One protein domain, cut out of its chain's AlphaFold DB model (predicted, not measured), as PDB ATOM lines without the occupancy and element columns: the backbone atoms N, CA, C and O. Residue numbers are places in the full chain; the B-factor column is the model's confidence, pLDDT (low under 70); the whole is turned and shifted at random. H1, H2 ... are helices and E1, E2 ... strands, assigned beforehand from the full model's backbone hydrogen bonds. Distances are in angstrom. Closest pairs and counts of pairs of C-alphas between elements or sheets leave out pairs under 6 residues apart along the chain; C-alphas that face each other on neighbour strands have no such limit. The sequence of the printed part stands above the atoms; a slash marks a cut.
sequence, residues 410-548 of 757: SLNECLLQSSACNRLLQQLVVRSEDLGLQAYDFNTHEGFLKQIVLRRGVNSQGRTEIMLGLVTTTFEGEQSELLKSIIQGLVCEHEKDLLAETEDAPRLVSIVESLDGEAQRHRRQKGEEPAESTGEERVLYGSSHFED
ATOM      1  N   SER A 410     143.124 142.616 123.062       91.00
ATOM      2  CA  SER A 410     142.398 141.539 122.389       91.00
ATOM      3  C   SER A 410     142.861 141.421 120.937       91.00
ATOM      4  O   SER A 410     142.890 142.419 120.212       91.00
ATOM      5  N   LEU A 411     143.254 140.215 120.525       89.94
ATOM      6  CA  LEU A 411     143.739 139.943 119.174       89.94
ATOM      7  C   LEU A 411     142.806 138.972 118.454       89.94
ATOM      8  O   LEU A 411     142.535 137.880 118.949       89.94
ATOM      9  N   ASN A 412     142.395 139.353 117.247       86.06
ATOM     10  CA  ASN A 412     141.627 138.495 116.348       86.06
ATOM     11  C   ASN A 412     142.569 137.659 115.473       86.06
ATOM     12  O   ASN A 412     142.276 136.531 115.091       86.06
ATOM     13  N   GLU A 413     143.731 138.225 115.164       91.25
ATOM     14  CA  GLU A 413     144.740 137.603 114.326       91.25
ATOM     15  C   GLU A 413     146.139 138.102 114.688       91.25
ATOM     16  O   GLU A 413     146.327 139.200 115.223       91.25
ATOM     17  N   CYS A 414     147.136 137.288 114.360       93.94
ATOM     18  CA  CYS A 414     148.539 137.665 114.364       93.94
ATOM     19  C   CYS A 414     149.152 137.292 113.013       93.94
ATOM     20  O   CYS A 414     149.191 136.112 112.663       93.94
ATOM     21  N   LEU A 415     149.685 138.277 112.284       93.62
ATOM     22  CA  LEU A 415     150.336 138.051 110.985       93.62
ATOM     23  C   LEU A 415     151.692 137.343 111.093       93.62
ATOM     24  O   LEU A 415     152.252 136.942 110.083       93.62
ATOM     25  N   LEU A 416     152.240 137.165 112.299       93.00
ATOM     26  CA  LEU A 416     153.433 136.334 112.481       93.00
ATOM     27  C   LEU A 416     153.104 134.839 112.516       93.00
ATOM     28  O   LEU A 416     154.007 134.033 112.347       93.00
ATOM     29  N   GLN A 417     151.842 134.465 112.731       91.00
ATOM     30  CA  GLN A 417     151.384 133.076 112.796       91.00
ATOM     31  C   GLN A 417     150.565 132.724 111.543       91.00
ATOM     32  O   GLN A 417     150.026 133.610 110.882       91.00
ATOM     33  N   SER A 418     150.452 131.435 111.212       89.38
ATOM     34  CA  SER A 418     149.635 130.979 110.081       89.38
ATOM     35  C   SER A 418     148.149 131.338 110.231       89.38
ATOM     36  O   SER A 418     147.592 131.393 111.334       89.38
ATOM     37  N   SER A 419     147.472 131.526 109.096       89.25
ATOM     38  CA  SER A 419     146.033 131.810 109.068       89.25
ATOM     39  C   SER A 419     145.194 130.685 109.687       89.25
ATOM     40  O   SER A 419     144.197 130.964 110.345       89.25
ATOM     41  N   ALA A 420     145.619 129.426 109.544       89.44
ATOM     42  CA  ALA A 420     144.956 128.273 110.152       89.44
ATOM     43  C   ALA A 420     144.958 128.340 111.685       89.44
ATOM     44  O   ALA A 420     143.910 128.191 112.308       89.44
ATOM     45  N   CYS A 421     146.101 128.667 112.293       93.12
ATOM     46  CA  CYS A 421     146.179 128.874 113.735       93.12
ATOM     47  C   CYS A 421     145.345 130.092 114.180       93.12
ATOM     48  O   CYS A 421     144.723 130.040 115.239       93.12
ATOM     49  N   ASN A 422     145.272 131.170 113.381       93.62
ATOM     50  CA  ASN A 422     144.392 132.311 113.687       93.62
ATOM     51  C   ASN A 422     142.911 131.895 113.697       93.62
ATOM     52  O   ASN A 422     142.194 132.255 114.626       93.62
ATOM     53  N   ARG A 423     142.461 131.093 112.721       92.06
ATOM     54  CA  ARG A 423     141.082 130.572 112.685       92.06
ATOM     55  C   ARG A 423     140.770 129.691 113.896       92.06
ATOM     56  O   ARG A 423     139.769 129.935 114.566       92.06
ATOM     57  N   LEU A 424     141.658 128.745 114.215       93.25
ATOM     58  CA  LEU A 424     141.521 127.866 115.380       93.25
ATOM     59  C   LEU A 424     141.438 128.666 116.690       93.25
ATOM     60  O   LEU A 424     140.588 128.384 117.535       93.25
ATOM     61  N   LEU A 425     142.279 129.699 116.842       94.56
ATOM     62  CA  LEU A 425     142.229 130.603 117.993       94.56
ATOM     63  C   LEU A 425     140.857 131.266 118.119       94.56
ATOM     64  O   LEU A 425     140.270 131.237 119.195       94.56
ATOM     65  N   GLN A 426     140.345 131.855 117.035       93.25
ATOM     66  CA  GLN A 426     139.067 132.567 117.068       93.25
ATOM     67  C   GLN A 426     137.896 131.639 117.382       93.25
ATOM     68  O   GLN A 426     137.055 131.988 118.206       93.25
ATOM     69  N   GLN A 427     137.865 130.438 116.805       92.56
ATOM     70  CA  GLN A 427     136.837 129.443 117.122       92.56
ATOM     71  C   GLN A 427     136.861 129.052 118.604       92.56
ATOM     72  O   GLN A 427     135.809 128.983 119.238       92.56
ATOM     73  N   LEU A 428     138.050 128.834 119.179       94.06
ATOM     74  CA  LEU A 428     138.192 128.545 120.605       94.06
ATOM     75  C   LEU A 428     137.729 129.724 121.471       94.06
ATOM     76  O   LEU A 428     137.024 129.504 122.454       94.06
ATOM     77  N   VAL A 429     138.116 130.955 121.119       93.00
ATOM     78  CA  VAL A 429     137.758 132.171 121.867       93.00
ATOM     79  C   VAL A 429     136.248 132.378 121.881       93.00
ATOM     80  O   VAL A 429     135.686 132.493 122.964       93.00
ATOM     81  N   VAL A 430     135.591 132.339 120.718       91.88
ATOM     82  CA  VAL A 430     134.133 132.520 120.602       91.88
ATOM     83  C   VAL A 430     133.387 131.472 121.430       91.88
ATOM     84  O   VAL A 430     132.563 131.823 122.263       91.88
ATOM     85  N   ARG A 431     133.746 130.186 121.304       93.00
ATOM     86  CA  ARG A 431     133.131 129.113 122.107       93.00
ATOM     87  C   ARG A 431     133.347 129.293 123.605       93.00
ATOM     88  O   ARG A 431     132.455 128.995 124.392       93.00
ATOM     89  N   SER A 432     134.547 129.722 123.995       93.94
ATOM     90  CA  SER A 432     134.893 129.951 125.399       93.94
ATOM     91  C   SER A 432     134.074 131.099 125.983       93.94
ATOM     92  O   SER A 432     133.584 130.981 127.102       93.94
ATOM     93  N   GLU A 433     133.890 132.177 125.218       91.19
ATOM     94  CA  GLU A 433     133.032 133.305 125.583       91.19
ATOM     95  C   GLU A 433     131.559 132.884 125.687       91.19
ATOM     96  O   GLU A 433     130.943 133.104 126.730       91.19
ATOM     97  N   ASP A 434     131.024 132.216 124.661       91.56
ATOM     98  CA  ASP A 434     129.614 131.808 124.582       91.56
ATOM     99  C   ASP A 434     129.210 130.834 125.696       91.56
ATOM    100  O   ASP A 434     128.110 130.918 126.245       91.56
ATOM    101  N   LEU A 435     130.101 129.903 126.044       93.56
ATOM    102  CA  LEU A 435     129.852 128.878 127.059       93.56
ATOM    103  C   LEU A 435     130.273 129.307 128.473       93.56
ATOM    104  O   LEU A 435     130.068 128.553 129.423       93.56
ATOM    105  N   GLY A 436     130.828 130.513 128.638       93.81
ATOM    106  CA  GLY A 436     131.160 131.078 129.948       93.81
ATOM    107  C   GLY A 436     132.413 130.489 130.604       93.81
ATOM    108  O   GLY A 436     132.495 130.431 131.835       93.81
ATOM    109  N   LEU A 437     133.395 130.058 129.807       95.50
ATOM    110  CA  LEU A 437     134.700 129.636 130.314       95.50
ATOM    111  C   LEU A 437     135.417 130.827 130.970       95.50
ATOM    112  O   LEU A 437     135.444 131.937 130.441       95.50
ATOM    113  N   GLN A 438     136.031 130.604 132.128       95.31
ATOM    114  CA  GLN A 438     136.655 131.670 132.905       95.31
ATOM    115  C   GLN A 438     138.122 131.881 132.524       95.31
ATOM    116  O   GLN A 438     138.950 130.970 132.620       95.31
ATOM    117  N   ALA A 439     138.472 133.118 132.174       95.00
ATOM    118  CA  ALA A 439     139.862 133.540 132.070       95.00
ATOM    119  C   ALA A 439     140.477 133.761 133.461       95.00
ATOM    120  O   ALA A 439     139.778 133.999 134.446       95.00
ATOM    121  N   TYR A 440     141.802 133.708 133.538       92.94
ATOM    122  CA  TYR A 440     142.535 134.000 134.762       92.94
ATOM    123  C   TYR A 440     142.530 135.503 135.087       92.94
ATOM    124  O   TYR A 440     142.856 136.353 134.251       92.94
ATOM    125  N   ASP A 441     142.213 135.847 136.331       90.25
ATOM    126  CA  ASP A 441     142.337 137.200 136.860       90.25
ATOM    127  C   ASP A 441     143.667 137.343 137.604       90.25
ATOM    128  O   ASP A 441     143.892 136.781 138.677       90.25
ATOM    129  N   PHE A 442     144.571 138.138 137.039       87.88
ATOM    130  CA  PHE A 442     145.903 138.322 137.604       87.88
ATOM    131  C   PHE A 442     145.950 139.249 138.833       87.88
ATOM    132  O   PHE A 442     147.008 139.363 139.448       87.88
ATOM    133  N   ASN A 443     144.856 139.935 139.186       86.31
ATOM    134  CA  ASN A 443     144.780 140.703 140.431       86.31
ATOM    135  C   ASN A 443     144.324 139.822 141.594       86.31
ATOM    136  O   ASN A 443     144.886 139.919 142.685       86.31
ATOM    137  N   THR A 444     143.282 139.011 141.386       88.44
ATOM    138  CA  THR A 444     142.727 138.140 142.438       88.44
ATOM    139  C   THR A 444     143.449 136.798 142.524       88.44
ATOM    140  O   THR A 444     143.400 136.142 143.565       88.44
ATOM    141  N   HIS A 445     144.184 136.427 141.470       88.12
ATOM    142  CA  HIS A 445     144.799 135.116 141.281       88.12
ATOM    143  C   HIS A 445     143.778 133.969 141.225       88.12
ATOM    144  O   HIS A 445     144.068 132.853 141.667       88.12
ATOM    145  N   GLU A 446     142.591 134.250 140.691       88.88
ATOM    146  CA  GLU A 446     141.477 133.309 140.524       88.88
ATOM    147  C   GLU A 446     141.146 133.111 139.037       88.88
ATOM    148  O   GLU A 446     141.700 133.786 138.170       88.88
ATOM    149  N   GLY A 447     140.251 132.173 138.730       92.19
ATOM    150  CA  GLY A 447     139.889 131.803 137.359       92.19
ATOM    151  C   GLY A 447     140.618 130.553 136.863       92.19
ATOM    152  O   GLY A 447     141.304 129.859 137.623       92.19
ATOM    153  N   PHE A 448     140.431 130.242 135.580       95.31
ATOM    154  CA  PHE A 448     140.736 128.916 135.045       95.31
ATOM    155  C   PHE A 448     141.782 128.923 133.927       95.31
ATOM    156  O   PHE A 448     142.901 128.455 134.138       95.31
ATOM    157  N   LEU A 449     141.451 129.457 132.750       96.62
ATOM    158  CA  LEU A 449     142.352 129.456 131.599       96.62
ATOM    159  C   LEU A 449     143.278 130.675 131.655       96.62
ATOM    160  O   LEU A 449     142.813 131.815 131.656       96.62
ATOM    161  N   LYS A 450     144.593 130.446 131.686       95.62
ATOM    162  CA  LYS A 450     145.607 131.506 131.799       95.62
ATOM    163  C   LYS A 450     146.284 131.811 130.469       95.62
ATOM    164  O   LYS A 450     146.579 132.975 130.191       95.62
ATOM    165  N   GLN A 451     146.555 130.789 129.659       97.00
ATOM    166  CA  GLN A 451     147.210 130.960 128.362       97.00
ATOM    167  C   GLN A 451     146.682 129.968 127.329       97.00
ATOM    168  O   GLN A 451     146.347 128.830 127.655       97.00
ATOM    169  N   ILE A 452     146.673 130.409 126.075       97.75
ATOM    170  CA  ILE A 452     146.472 129.573 124.893       97.75
ATOM    171  C   ILE A 452     147.766 129.613 124.095       97.75
ATOM    172  O   ILE A 452     148.268 130.684 123.758       97.75
ATOM    173  N   VAL A 453     148.311 128.451 123.779       97.88
ATOM    174  CA  VAL A 453     149.561 128.315 123.040       97.88
ATOM    175  C   VAL A 453     149.266 127.578 121.750       97.88
ATOM    176  O   VAL A 453     148.758 126.465 121.769       97.88
ATOM    177  N   LEU A 454     149.597 128.179 120.619       97.19
ATOM    178  CA  LEU A 454     149.465 127.540 119.319       97.19
ATOM    179  C   LEU A 454     150.846 127.198 118.805       97.19
ATOM    180  O   LEU A 454     151.713 128.069 118.708       97.19
ATOM    181  N   ARG A 455     151.039 125.923 118.488       96.88
ATOM    182  CA  ARG A 455     152.229 125.428 117.815       96.88
ATOM    183  C   ARG A 455     151.865 124.872 116.451       96.88
ATOM    184  O   ARG A 455     150.785 124.317 116.271       96.88
ATOM    185  N   ARG A 456     152.775 125.038 115.504       94.31
ATOM    186  CA  ARG A 456     152.675 124.552 114.134       94.31
ATOM    187  C   ARG A 456     153.990 123.887 113.756       94.31
ATOM    188  O   ARG A 456     155.033 124.392 114.140       94.31
ATOM    189  N   GLY A 457     153.940 122.834 112.960       93.69
ATOM    190  CA  GLY A 457     155.102 122.264 112.284       93.69
ATOM    191  C   GLY A 457     154.769 121.900 110.850       93.69
ATOM    192  O   GLY A 457     153.598 121.860 110.470       93.69
ATOM    193  N   VAL A 458     155.799 121.675 110.047       92.19
ATOM    194  CA  VAL A 458     155.685 121.077 108.720       92.19
ATOM    195  C   VAL A 458     156.397 119.732 108.771       92.19
ATOM    196  O   VAL A 458     157.611 119.665 108.967       92.19
ATOM    197  N   ASN A 459     155.639 118.650 108.626       90.81
ATOM    198  CA  ASN A 459     156.209 117.309 108.665       90.81
ATOM    199  C   ASN A 459     157.005 116.997 107.387       90.81
ATOM    200  O   ASN A 459     156.982 117.742 106.407       90.81
ATOM    201  N   SER A 460     157.687 115.855 107.382       87.69
ATOM    202  CA  SER A 460     158.511 115.401 106.248       87.69
ATOM    203  C   SER A 460     157.784 115.261 104.902       87.69
ATOM    204  O   SER A 460     158.439 115.191 103.865       87.69
ATOM    205  N   GLN A 461     156.450 115.224 104.896       87.06
ATOM    206  CA  GLN A 461     155.627 115.170 103.684       87.06
ATOM    207  C   GLN A 461     155.161 116.561 103.224       87.06
ATOM    208  O   GLN A 461     154.357 116.656 102.305       87.06
ATOM    209  N   GLY A 462     155.618 117.636 103.875       86.62
ATOM    210  CA  GLY A 462     155.204 119.008 103.577       86.62
ATOM    211  C   GLY A 462     153.857 119.408 104.187       86.62
ATOM    212  O   GLY A 462     153.401 120.530 103.979       86.62
ATOM    213  N   ARG A 463     153.215 118.534 104.973       87.44
ATOM    214  CA  ARG A 463     151.898 118.814 105.560       87.44
ATOM    215  C   ARG A 463     152.043 119.601 106.855       87.44
ATOM    216  O   ARG A 463     152.896 119.301 107.689       87.44
ATOM    217  N   THR A 464     151.169 120.589 107.040       90.69
ATOM    218  CA  THR A 464     151.146 121.402 108.262       90.69
ATOM    219  C   THR A 464     150.418 120.670 109.388       90.69
ATOM    220  O   THR A 464     149.246 120.326 109.250       90.69
ATOM    221  N   GLU A 465     151.079 120.512 110.529       93.50
ATOM    222  CA  GLU A 465     150.507 119.981 111.768       93.50
ATOM    223  C   GLU A 465     150.366 121.093 112.805       93.50
ATOM    224  O   GLU A 465     151.219 121.972 112.908       93.50
ATOM    225  N   ILE A 466     149.275 121.076 113.567       95.38
ATOM    226  CA  ILE A 466     148.942 122.078 114.578       95.38
ATOM    227  C   ILE A 466     148.733 121.380 115.920       95.38
ATOM    228  O   ILE A 466     148.009 120.386 116.019       95.38
ATOM    229  N   MET A 467     149.336 121.950 116.959       97.12
ATOM    230  CA  MET A 467     149.098 121.611 118.356       97.12
ATOM    231  C   MET A 467     148.486 122.815 119.075       97.12
ATOM    232  O   MET A 467     149.044 123.916 119.059       97.12
ATOM    233  N   LEU A 468     147.364 122.584 119.756       98.00
ATOM    234  CA  LEU A 468     146.729 123.544 120.655       98.00
ATOM    235  C   LEU A 468     147.082 123.207 122.106       98.00
ATOM    236  O   LEU A 468     146.685 122.180 122.642       98.00
ATOM    237  N   GLY A 469     147.821 124.094 122.751       97.94
ATOM    238  CA  GLY A 469     148.155 124.030 124.164       97.94
ATOM    239  C   GLY A 469     147.273 124.945 125.004       97.94
ATOM    240  O   GLY A 469     147.036 126.099 124.645       97.94
ATOM    241  N   LEU A 470     146.818 124.447 126.148       98.31
ATOM    242  CA  LEU A 470     145.929 125.149 127.068       98.31
ATOM    243  C   LEU A 470     146.559 125.140 128.453       98.31
ATOM    244  O   LEU A 470     146.766 124.082 129.039       98.31
ATOM    245  N   VAL A 471     146.885 126.319 128.976       97.75
ATOM    246  CA  VAL A 471     147.503 126.443 130.297       97.75
ATOM    247  C   VAL A 471     146.435 126.833 131.310       97.75
ATOM    248  O   VAL A 471     145.909 127.952 131.261       97.75
ATOM    249  N   THR A 472     146.121 125.921 132.225       96.94
ATOM    250  CA  THR A 472     145.009 126.035 133.178       96.94
ATOM    251  C   THR A 472     145.491 126.020 134.628       96.94
ATOM    252  O   THR A 472     146.636 125.691 134.944       96.94
ATOM    253  N   THR A 473     144.628 126.433 135.554       94.62
ATOM    254  CA  THR A 473     144.936 126.425 136.994       94.62
ATOM    255  C   THR A 473     144.667 125.075 137.666       94.62
ATOM    256  O   THR A 473     145.160 124.834 138.771       94.62
ATOM    257  N   THR A 474     143.888 124.193 137.035       91.81
ATOM    258  CA  THR A 474     143.406 122.931 137.610       91.81
ATOM    259  C   THR A 474     142.978 121.956 136.516       91.81
ATOM    260  O   THR A 474     142.528 122.387 135.464       91.81
ATOM    261  N   PHE A 475     143.039 120.649 136.781       93.38
ATOM    262  CA  PHE A 475     142.505 119.606 135.890       93.38
ATOM    263  C   PHE A 475     141.119 119.101 136.295       93.38
ATOM    264  O   PHE A 475     140.533 118.254 135.612       93.38
ATOM    265  N   GLU A 476     140.573 119.635 137.380       91.12
ATOM    266  CA  GLU A 476     139.323 119.198 138.000       91.12
ATOM    267  C   GLU A 476     138.365 120.375 138.201       91.12
ATOM    268  O   GLU A 476     138.793 121.529 138.276       91.12
ATOM    269  N   GLY A 477     137.074 120.071 138.335       93.31
ATOM    270  CA  GLY A 477     136.013 121.047 138.582       93.31
ATOM    271  C   GLY A 477     135.218 121.427 137.332       93.31
ATOM    272  O   GLY A 477     135.532 121.015 136.217       93.31
ATOM    273  N   GLU A 478     134.180 122.237 137.531       95.88
ATOM    274  CA  GLU A 478     133.203 122.609 136.495       95.88
ATOM    275  C   GLU A 478     133.855 123.221 135.247       95.88
ATOM    276  O   GLU A 478     133.528 122.840 134.129       95.88
ATOM    277  N   GLN A 479     134.843 124.102 135.428       95.94
ATOM    278  CA  GLN A 479     135.556 124.745 134.318       95.94
ATOM    279  C   GLN A 479     136.405 123.757 133.496       95.94
ATOM    280  O   GLN A 479     136.542 123.925 132.287       95.94
ATOM    281  N   SER A 480     136.933 122.702 134.127       96.38
ATOM    282  CA  SER A 480     137.668 121.629 133.444       96.38
ATOM    283  C   SER A 480     136.734 120.756 132.600       96.38
ATOM    284  O   SER A 480     137.048 120.443 131.453       96.38
ATOM    285  N   GLU A 481     135.553 120.413 133.121       97.19
ATOM    286  CA  GLU A 481     134.541 119.670 132.356       97.19
ATOM    287  C   GLU A 481     133.958 120.513 131.212       97.19
ATOM    288  O   GLU A 481     133.792 120.019 130.094       97.19
ATOM    289  N   LEU A 482     133.742 121.811 131.447       97.25
ATOM    290  CA  LEU A 482     133.348 122.761 130.409       97.25
ATOM    291  C   LEU A 482     134.402 122.849 129.298       97.25
ATOM    292  O   LEU A 482     134.056 122.793 128.118       97.25
ATOM    293  N   LEU A 483     135.689 122.919 129.658       97.56
ATOM    294  CA  LEU A 483     136.782 122.908 128.689       97.56
ATOM    295  C   LEU A 483     136.759 121.640 127.834       97.56
ATOM    296  O   LEU A 483     136.829 121.736 126.613       97.56
ATOM    297  N   LYS A 484     136.611 120.458 128.443       96.94
ATOM    298  CA  LYS A 484     136.511 119.196 127.692       96.94
ATOM    299  C   LYS A 484     135.343 119.215 126.703       96.94
ATOM    300  O   LYS A 484     135.521 118.784 125.566       96.94
ATOM    301  N   SER A 485     134.188 119.758 127.096       96.81
ATOM    302  CA  SER A 485     133.030 119.915 126.205       96.81
ATOM    303  C   SER A 485     133.315 120.868 125.034       96.81
ATOM    304  O   SER A 485     133.028 120.531 123.882       96.81
ATOM    305  N   ILE A 486     133.956 122.015 125.300       96.44
ATOM    306  CA  ILE A 486     134.404 122.962 124.265       96.44
ATOM    307  C   ILE A 486     135.338 122.267 123.272       96.44
ATOM    308  O   ILE A 486     135.151 122.385 122.060       96.44
ATOM    309  N   ILE A 487     136.323 121.525 123.784       96.69
ATOM    310  CA  ILE A 487     137.312 120.814 122.973       96.69
ATOM    311  C   ILE A 487     136.668 119.708 122.143       96.69
ATOM    312  O   ILE A 487     136.962 119.612 120.955       96.69
ATOM    313  N   GLN A 488     135.742 118.934 122.706       94.38
ATOM    314  CA  GLN A 488     135.000 117.928 121.949       94.38
ATOM    315  C   GLN A 488     134.241 118.563 120.777       94.38
ATOM    316  O   GLN A 488     134.323 118.075 119.652       94.38
ATOM    317  N   GLY A 489     133.556 119.687 121.010       93.00
ATOM    318  CA  GLY A 489     132.870 120.417 119.944       93.00
ATOM    319  C   GLY A 489     133.822 120.959 118.872       93.00
ATOM    320  O   GLY A 489     133.495 120.909 117.688       93.00
ATOM    321  N   LEU A 490     134.998 121.448 119.275       91.62
ATOM    322  CA  LEU A 490     136.024 121.973 118.372       91.62
ATOM    323  C   LEU A 490     136.638 120.876 117.489       91.62
ATOM    324  O   LEU A 490     136.823 121.082 116.289       91.62
ATOM    325  N   VAL A 491     136.921 119.710 118.080       91.38
ATOM    326  CA  VAL A 491     137.431 118.522 117.381       91.38
ATOM    327  C   VAL A 491     136.407 118.008 116.376       91.38
ATOM    328  O   VAL A 491     136.756 117.805 115.219       91.38
ATOM    329  N   CYS A 492     135.134 117.870 116.767       87.38
ATOM    330  CA  CYS A 492     134.086 117.389 115.863       87.38
ATOM    331  C   CYS A 492     133.882 118.279 114.626       87.38
ATOM    332  O   CYS A 492     133.407 117.789 113.605       87.38
ATOM    333  N   GLU A 493     134.183 119.577 114.699       82.06
ATOM    334  CA  GLU A 493     134.175 120.462 113.526       82.06
ATOM    335  C   GLU A 493     135.430 120.310 112.677       82.06
ATOM    336  O   GLU A 493     135.319 120.135 111.467       82.06
ATOM    337  N   HIS A 494     136.612 120.288 113.297       77.94
ATOM    338  CA  HIS A 494     137.860 120.104 112.555       77.94
ATOM    339  C   HIS A 494     137.920 118.755 111.845       77.94
ATOM    340  O   HIS A 494     138.390 118.691 110.717       77.94
ATOM    341  N   GLU A 495     137.424 117.678 112.453       73.81
ATOM    342  CA  GLU A 495     137.360 116.374 111.792       73.81
ATOM    343  C   GLU A 495     136.430 116.396 110.571       73.81
ATOM    344  O   GLU A 495     136.749 115.768 109.566       73.81
ATOM    345  N   LYS A 496     135.330 117.161 110.597       65.19
ATOM    346  CA  LYS A 496     134.458 117.335 109.419       65.19
ATOM    347  C   LYS A 496     135.159 118.095 108.298       65.19
ATOM    348  O   LYS A 496     135.059 117.680 107.148       65.19
ATOM    349  N   ASP A 497     135.880 119.161 108.637       61.22
ATOM    350  CA  ASP A 497     136.644 119.950 107.666       61.22
ATOM    351  C   ASP A 497     137.835 119.153 107.101       61.22
ATOM    352  O   ASP A 497     138.165 119.281 105.927       61.22
ATOM    353  N   LEU A 498     138.452 118.274 107.900       56.34
ATOM    354  CA  LEU A 498     139.541 117.385 107.477       56.34
ATOM    355  C   LEU A 498     139.084 116.237 106.565       56.34
ATOM    356  O   LEU A 498     139.896 115.712 105.804       56.34
ATOM    357  N   LEU A 499     137.806 115.852 106.628       52.78
ATOM    358  CA  LEU A 499     137.184 114.907 105.693       52.78
ATOM    359  C   LEU A 499     136.852 115.555 104.334       52.78
ATOM    360  O   LEU A 499     136.523 114.839 103.389       52.78
ATOM    361  N   ALA A 500     136.957 116.885 104.204       52.06
ATOM    362  CA  ALA A 500     136.945 117.571 102.916       52.06
ATOM    363  C   ALA A 500     138.351 117.476 102.295       52.06
ATOM    364  O   ALA A 500     139.198 118.349 102.471       52.06
ATOM    365  N   GLU A 501     138.619 116.347 101.637       49.28
ATOM    366  CA  GLU A 501     139.926 115.947 101.107       49.28
ATOM    367  C   GLU A 501     140.607 117.046 100.270       49.28
ATOM    368  O   GLU A 501     140.337 117.232  99.086       49.28
ATOM    369  N   THR A 502     141.551 117.755 100.885       57.28
ATOM    370  CA  THR A 502     142.621 118.469 100.183       57.28
ATOM    371  C   THR A 502     143.939 118.026 100.812       57.28
ATOM    372  O   THR A 502     144.087 118.041 102.036       57.28
ATOM    373  N   GLU A 503     144.883 117.550  99.993       56.75
ATOM    374  CA  GLU A 503     146.137 116.940 100.473       56.75
ATOM    375  C   GLU A 503     147.002 117.916 101.302       56.75
ATOM    376  O   GLU A 503     147.725 117.478 102.200       56.75
ATOM    377  N   ASP A 504     146.824 119.227 101.094       65.06
ATOM    378  CA  ASP A 504     147.630 120.305 101.689       65.06
ATOM    379  C   ASP A 504     146.992 120.998 102.914       65.06
ATOM    380  O   ASP A 504     147.553 121.957 103.458       65.06
ATOM    381  N   ALA A 505     145.817 120.556 103.378       74.75
ATOM    382  CA  ALA A 505     145.135 121.214 104.493       74.75
ATOM    383  C   ALA A 505     145.886 121.050 105.836       74.75
ATOM    384  O   ALA A 505     146.258 119.930 106.209       74.75
ATOM    385  N   PRO A 506     146.061 122.135 106.623       86.44
ATOM    386  CA  PRO A 506     146.595 122.056 107.980       86.44
ATOM    387  C   PRO A 506     145.761 121.148 108.888       86.44
ATOM    388  O   PRO A 506     144.536 121.249 108.909       86.44
ATOM    389  N   ARG A 507     146.426 120.303 109.684       88.94
ATOM    390  CA  ARG A 507     145.773 119.314 110.551       88.94
ATOM    391  C   ARG A 507     145.979 119.619 112.024       88.94
ATOM    392  O   ARG A 507     147.110 119.771 112.474       88.94
ATOM    393  N   LEU A 508     144.894 119.643 112.791       93.06
ATOM    394  CA  LEU A 508     144.963 119.626 114.248       93.06
ATOM    395  C   LEU A 508     145.290 118.199 114.698       93.06
ATOM    396  O   LEU A 508     144.461 117.310 114.554       93.06
ATOM    397  N   VAL A 509     146.502 117.971 115.203       94.50
ATOM    398  CA  VAL A 509     146.980 116.624 115.585       94.50
ATOM    399  C   VAL A 509     147.070 116.429 117.095       94.50
ATOM    400  O   VAL A 509     147.233 115.306 117.571       94.50
ATOM    401  N   SER A 510     147.005 117.521 117.856       95.94
ATOM    402  CA  SER A 510     147.258 117.503 119.289       95.94
ATOM    403  C   SER A 510     146.520 118.632 120.000       95.94
ATOM    404  O   SER A 510     146.595 119.794 119.591       95.94
ATOM    405  N   ILE A 511     145.837 118.295 121.092       98.00
ATOM    406  CA  ILE A 511     145.379 119.265 122.087       98.00
ATOM    407  C   ILE A 511     145.920 118.826 123.442       98.00
ATOM    408  O   ILE A 511     145.599 117.735 123.915       98.00
ATOM    409  N   VAL A 512     146.736 119.673 124.065       97.50
ATOM    410  CA  VAL A 512     147.391 119.402 125.352       97.50
ATOM    411  C   VAL A 512     146.950 120.435 126.373       97.50
ATOM    412  O   VAL A 512     146.899 121.629 126.086       97.50
ATOM    413  N   GLU A 513     146.667 119.978 127.582       97.69
ATOM    414  CA  GLU A 513     146.423 120.834 128.732       97.69
ATOM    415  C   GLU A 513     147.578 120.713 129.726       97.69
ATOM    416  O   GLU A 513     148.026 119.607 130.026       97.69
ATOM    417  N   SER A 514     148.053 121.841 130.246       96.00
ATOM    418  CA  SER A 514     149.149 121.905 131.212       96.00
ATOM    419  C   SER A 514     148.796 122.815 132.379       96.00
ATOM    420  O   SER A 514     148.140 123.843 132.207       96.00
ATOM    421  N   LEU A 515     149.246 122.455 133.577       94.62
ATOM    422  CA  LEU A 515     149.024 123.255 134.774       94.62
ATOM    423  C   LEU A 515     150.009 124.429 134.863       94.62
ATOM    424  O   LEU A 515     151.224 124.258 134.801       94.62
ATOM    425  N   ASP A 516     149.500 125.637 135.113       92.94
ATOM    426  CA  ASP A 516     150.345 126.813 135.334       92.94
ATOM    427  C   ASP A 516     151.121 126.709 136.655       92.94
ATOM    428  O   ASP A 516     150.545 126.738 137.749       92.94
ATOM    429  N   GLY A 517     152.451 126.680 136.574       86.88
ATOM    430  CA  GLY A 517     153.307 126.531 137.752       86.88
ATOM    431  C   GLY A 517     153.202 127.674 138.775       86.88
ATOM    432  O   GLY A 517     153.491 127.467 139.953       86.88
ATOM    433  N   GLU A 518     152.807 128.890 138.381       85.75
ATOM    434  CA  GLU A 518     152.584 129.995 139.325       85.75
ATOM    435  C   GLU A 518     151.273 129.828 140.098       85.75
ATOM    436  O   GLU A 518     151.279 129.932 141.325       85.75
ATOM    437  N   ALA A 519     150.185 129.484 139.413       85.44
ATOM    438  CA  ALA A 519     148.909 129.146 140.017       85.44
ATOM    439  C   ALA A 519     149.064 127.960 140.974       85.44
ATOM    440  O   ALA A 519     148.621 128.052 142.119       85.44
ATOM    441  N   GLN A 520     149.798 126.909 140.581       85.94
ATOM    442  CA  GLN A 520     150.091 125.783 141.475       85.94
ATOM    443  C   GLN A 520     150.829 126.230 142.742       85.94
ATOM    444  O   GLN A 520     150.499 125.796 143.845       85.94
ATOM    445  N   ARG A 521     151.802 127.145 142.631       84.50
ATOM    446  CA  ARG A 521     152.485 127.704 143.813       84.50
ATOM    447  C   ARG A 521     151.534 128.492 144.714       84.50
ATOM    448  O   ARG A 521     151.637 128.359 145.932       84.50
ATOM    449  N   HIS A 522     150.633 129.294 144.152       82.81
ATOM    450  CA  HIS A 522     149.646 130.043 144.934       82.81
ATOM    451  C   HIS A 522     148.657 129.125 145.660       82.81
ATOM    452  O   HIS A 522     148.367 129.363 146.829       82.81
ATOM    453  N   ARG A 523     148.196 128.054 145.007       81.50
ATOM    454  CA  ARG A 523     147.321 127.038 145.614       81.50
ATOM    455  C   ARG A 523     148.005 126.312 146.768       81.50
ATOM    456  O   ARG A 523     147.484 126.307 147.881       81.50
ATOM    457  N   ARG A 524     149.247 125.859 146.560       81.69
ATOM    458  CA  ARG A 524     150.077 125.258 147.623       81.69
ATOM    459  C   ARG A 524     150.257 126.199 148.819       81.69
ATOM    460  O   ARG A 524     150.195 125.763 149.961       81.69
ATOM    461  N   GLN A 525     150.439 127.504 148.586       81.50
ATOM    462  CA  GLN A 525     150.521 128.499 149.668       81.50
ATOM    463  C   GLN A 525     149.203 128.684 150.435       81.50
ATOM    464  O   GLN A 525     149.243 129.038 151.611       81.50
ATOM    465  N   LYS A 526     148.055 128.452 149.790       79.62
ATOM    466  CA  LYS A 526     146.723 128.473 150.413       79.62
ATOM    467  C   LYS A 526     146.371 127.158 151.131       79.62
ATOM    468  O   LYS A 526     145.315 127.089 151.749       79.62
ATOM    469  N   GLY A 527     147.249 126.150 151.099       76.88
ATOM    470  CA  GLY A 527     147.006 124.836 151.704       76.88
ATOM    471  C   GLY A 527     146.168 123.893 150.836       76.88
ATOM    472  O   GLY A 527     145.697 122.877 151.333       76.88
ATOM    473  N   GLU A 528     145.979 124.219 149.555       74.44
ATOM    474  CA  GLU A 528     145.397 123.312 148.565       74.44
ATOM    475  C   GLU A 528     146.520 122.390 148.061       74.44
ATOM    476  O   GLU A 528     147.385 122.820 147.289       74.44
ATOM    477  N   GLU A 529     146.566 121.145 148.545       59.47
ATOM    478  CA  GLU A 529     147.507 120.155 148.019       59.47
ATOM    479  C   GLU A 529     147.007 119.624 146.666       59.47
ATOM    480  O   GLU A 529     145.842 119.236 146.556       59.47
ATOM    481  N   PRO A 530     147.847 119.622 145.614       57.62
ATOM    482  CA  PRO A 530     147.497 118.943 144.374       57.62
ATOM    483  C   PRO A 530     147.347 117.443 144.645       57.62
ATOM    484  O   PRO A 530     148.133 116.875 145.402       57.62
ATOM    485  N   ALA A 531     146.366 116.796 144.012       55.69
ATOM    486  CA  ALA A 531     146.237 115.345 144.064       55.69
ATOM    487  C   ALA A 531     147.560 114.704 143.602       55.69
ATOM    488  O   ALA A 531     147.988 114.926 142.466       55.69
ATOM    489  N   GLU A 532     148.199 113.921 144.479       50.59
ATOM    490  CA  GLU A 532     149.533 113.303 144.320       50.59
ATOM    491  C   GLU A 532     149.702 112.408 143.068       50.59
ATOM    492  O   GLU A 532     150.789 111.887 142.829       50.59
ATOM    493  N   SER A 533     148.666 112.234 142.241       46.97
ATOM    494  CA  SER A 533     148.641 111.324 141.089       46.97
ATOM    495  C   SER A 533     148.441 111.982 139.719       46.97
ATOM    496  O   SER A 533     148.440 111.272 138.712       46.97
ATOM    497  N   THR A 534     148.275 113.305 139.632       57.56
ATOM    498  CA  THR A 534     148.088 113.978 138.333       57.56
ATOM    499  C   THR A 534     149.413 114.549 137.828       57.56
ATOM    500  O   THR A 534     150.065 115.332 138.516       57.56
ATOM    501  N   GLY A 535     149.849 114.126 136.634       70.50
ATOM    502  CA  GLY A 535     150.986 114.750 135.947       70.50
ATOM    503  C   GLY A 535     150.742 116.246 135.704       70.50
ATOM    504  O   GLY A 535     149.616 116.716 135.810       70.50
ATOM    505  N   GLU A 536     151.778 117.017 135.367       84.62
ATOM    506  CA  GLU A 536     151.638 118.465 135.096       84.62
ATOM    507  C   GLU A 536     151.031 118.768 133.707       84.62
ATOM    508  O   GLU A 536     150.747 119.923 133.379       84.62
ATOM    509  N   GLU A 537     150.817 117.728 132.896       91.62
ATOM    510  CA  GLU A 537     150.277 117.776 131.538       91.62
ATOM    511  C   GLU A 537     149.320 116.597 131.288       91.62
ATOM    512  O   GLU A 537     149.538 115.493 131.796       91.62
ATOM    513  N   ARG A 538     148.286 116.808 130.465       93.94
ATOM    514  CA  ARG A 538     147.424 115.747 129.920       93.94
ATOM    515  C   ARG A 538     147.052 116.024 128.466       93.94
ATOM    516  O   ARG A 538     146.878 117.172 128.066       93.94
ATOM    517  N   VAL A 539     146.893 114.965 127.679       96.62
ATOM    518  CA  VAL A 539     146.419 115.056 126.290       96.62
ATOM    519  C   VAL A 539     144.892 115.015 126.287       96.62
ATOM    520  O   VAL A 539     144.300 114.098 126.850       96.62
ATOM    521  N   LEU A 540     144.260 116.012 125.669       96.56
ATOM    522  CA  LEU A 540     142.807 116.089 125.492       96.56
ATOM    523  C   LEU A 540     142.355 115.530 124.137       96.56
ATOM    524  O   LEU A 540     141.228 115.059 124.018       96.56
ATOM    525  N   TYR A 541     143.222 115.582 123.123       96.19
ATOM    526  CA  TYR A 541     142.960 115.047 121.787       96.19
ATOM    527  C   TYR A 541     144.263 114.694 121.066       96.19
ATOM    528  O   TYR A 541     145.246 115.431 121.164       96.19
ATOM    529  N   GLY A 542     144.237 113.603 120.295       95.06
ATOM    530  CA  GLY A 542     145.325 113.213 119.404       95.06
ATOM    531  C   GLY A 542     146.606 112.806 120.136       95.06
ATOM    532  O   GLY A 542     146.574 112.004 121.069       95.06
ATOM    533  N   SER A 543     147.742 113.327 119.674       93.81
ATOM    534  CA  SER A 543     149.077 112.994 120.182       93.81
ATOM    535  C   SER A 543     149.559 113.965 121.273       93.81
ATOM    536  O   SER A 543     149.053 115.075 121.414       93.81
ATOM    537  N   SER A 544     150.585 113.580 122.041       93.38
ATOM    538  CA  SER A 544     151.312 114.457 122.985       93.38
ATOM    539  C   SER A 544     152.366 115.352 122.314       93.38
ATOM    540  O   SER A 544     153.043 116.147 122.974       93.38
ATOM    541  N   HIS A 545     152.544 115.199 121.006       94.25
ATOM    542  CA  HIS A 545     153.522 115.904 120.188       94.25
ATOM    543  C   HIS A 545     152.956 116.165 118.785       94.25
ATOM    544  O   HIS A 545     151.941 115.587 118.400       94.25
ATOM    545  N   PHE A 546     153.625 117.033 118.035       94.62
ATOM    546  CA  PHE A 546     153.460 117.192 116.586       94.62
ATOM    547  C   PHE A 546     154.830 117.031 115.915       94.62
ATOM    548  O   PHE A 546     155.853 117.112 116.605       94.62
ATOM    549  N   GLU A 547     154.862 116.800 114.606       95.31
ATOM    550  CA  GLU A 547     156.103 116.755 113.831       95.31
ATOM    551  C   GLU A 547     156.425 118.125 113.212       95.31
ATOM    552  O   GLU A 547     155.559 118.805 112.659       95.31
ATOM    553  N   ASP A 548     157.695 118.516 113.272       96.19
ATOM    554  CA  ASP A 548     158.253 119.607 112.473       96.19
ATOM    555  C   ASP A 548     159.570 119.175 111.822       96.19
ATOM    556  O   ASP A 548     160.214 118.212 112.252       96.19
TER     557      ASP A 548
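Overview. This is residues 410 to 548 of the 757 residues of an uncharacterized protein of Phytophthora parasitica P10297 (UniProt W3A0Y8). What does the model look like? A twisted sheet of four strands has two helices, H1 and H2, packed over one face, while the short helix H3 lies past one end of the sheet and adds to the length. E4 runs on into E5 across a break of 2 residues, turning by 68 degrees, and E5 ends near E1. What is it built of? The 139 printed residues have three named helices and five named strands, in the order H1 E1 E2 H2 E3 H3 E4 E5; the sheet is mixed, E1 E2 E3 E4 across, and the class is mixed, helices and strands. The whole is compact but elongated, with a radius of gyration of the C-alphas of 16.0 A and spans of 52 by 30 by 27 A.

Along the chain. Where are the strands? E1 is residues 449 to 458, 27.8 A long, from C-alpha 449 at (142.352, 129.456, 131.599); E2 is 464 to 472, 26.1 A; E3 is 507 to 515, 24.8 A; E4 is 537 to 542, 13.9 A. E5, residues 545 to 548, 9.8 A, ends at C-alpha 548 at (158.253, 119.607, 112.473). Where are the helices? H2 is residues 478 to 498, 30.2 A; H1 is 419 to 434, 22.6 A, from C-alpha 419 at (146.033, 131.810, 109.068); H3 is 517 to 525, 12.4 A.

Arrangement. How do the strands pair? E1 and E2 form an antiparallel hairpin, with N 453 and O 469 2.8 A apart. E2 and E3 are parallel, N 466 to O 507 2.8 A, and E2, H2, E3 make a strand-helix-strand unit, two parallel strands with a helix between, its crossover right-handed. E3 and E4 are antiparallel, N 540 to O 511 2.8 A; E5 pairs with no named strand, but the closest C-alphas of E5 and E1, Asp 548 and Gly 457, are 4.1 A apart. How do the helices sit? H1 and H2 are on the same face, making two layers, helices over a sheet, at heights over the sheet of 9.2 A and 9.4 A; they touch, closest at the C-alphas of Arg 431 and Ile 486, 6.6 A, opposite ways at a steep tilt of 40 degrees. H2 runs along the strands, at 2 degrees to E3 on the local plane; H3 only grazes the sheet, with residues 517 to 520. Are the helix backbones complete? In H1 and H3 every O i to N i+4 pair is within hydrogen-bond range, and in H2 16 of 17 are.

Size, cuts and confidence. How far does it reach? The two C-alphas farthest apart, those of Thr 502 and Gly 527, are 52.1 A apart. Which links are long, and is there a cut? H1 to E1, with 14 residues between, and H3 to E4, with 11, are long links, and the printed part has no cut. Where is confidence low? Residues 496 to 504, of which 496 to 498 belong to H2, and residues 529 to 534 are under 70; the mean pLDDT of the printed part is 87.8.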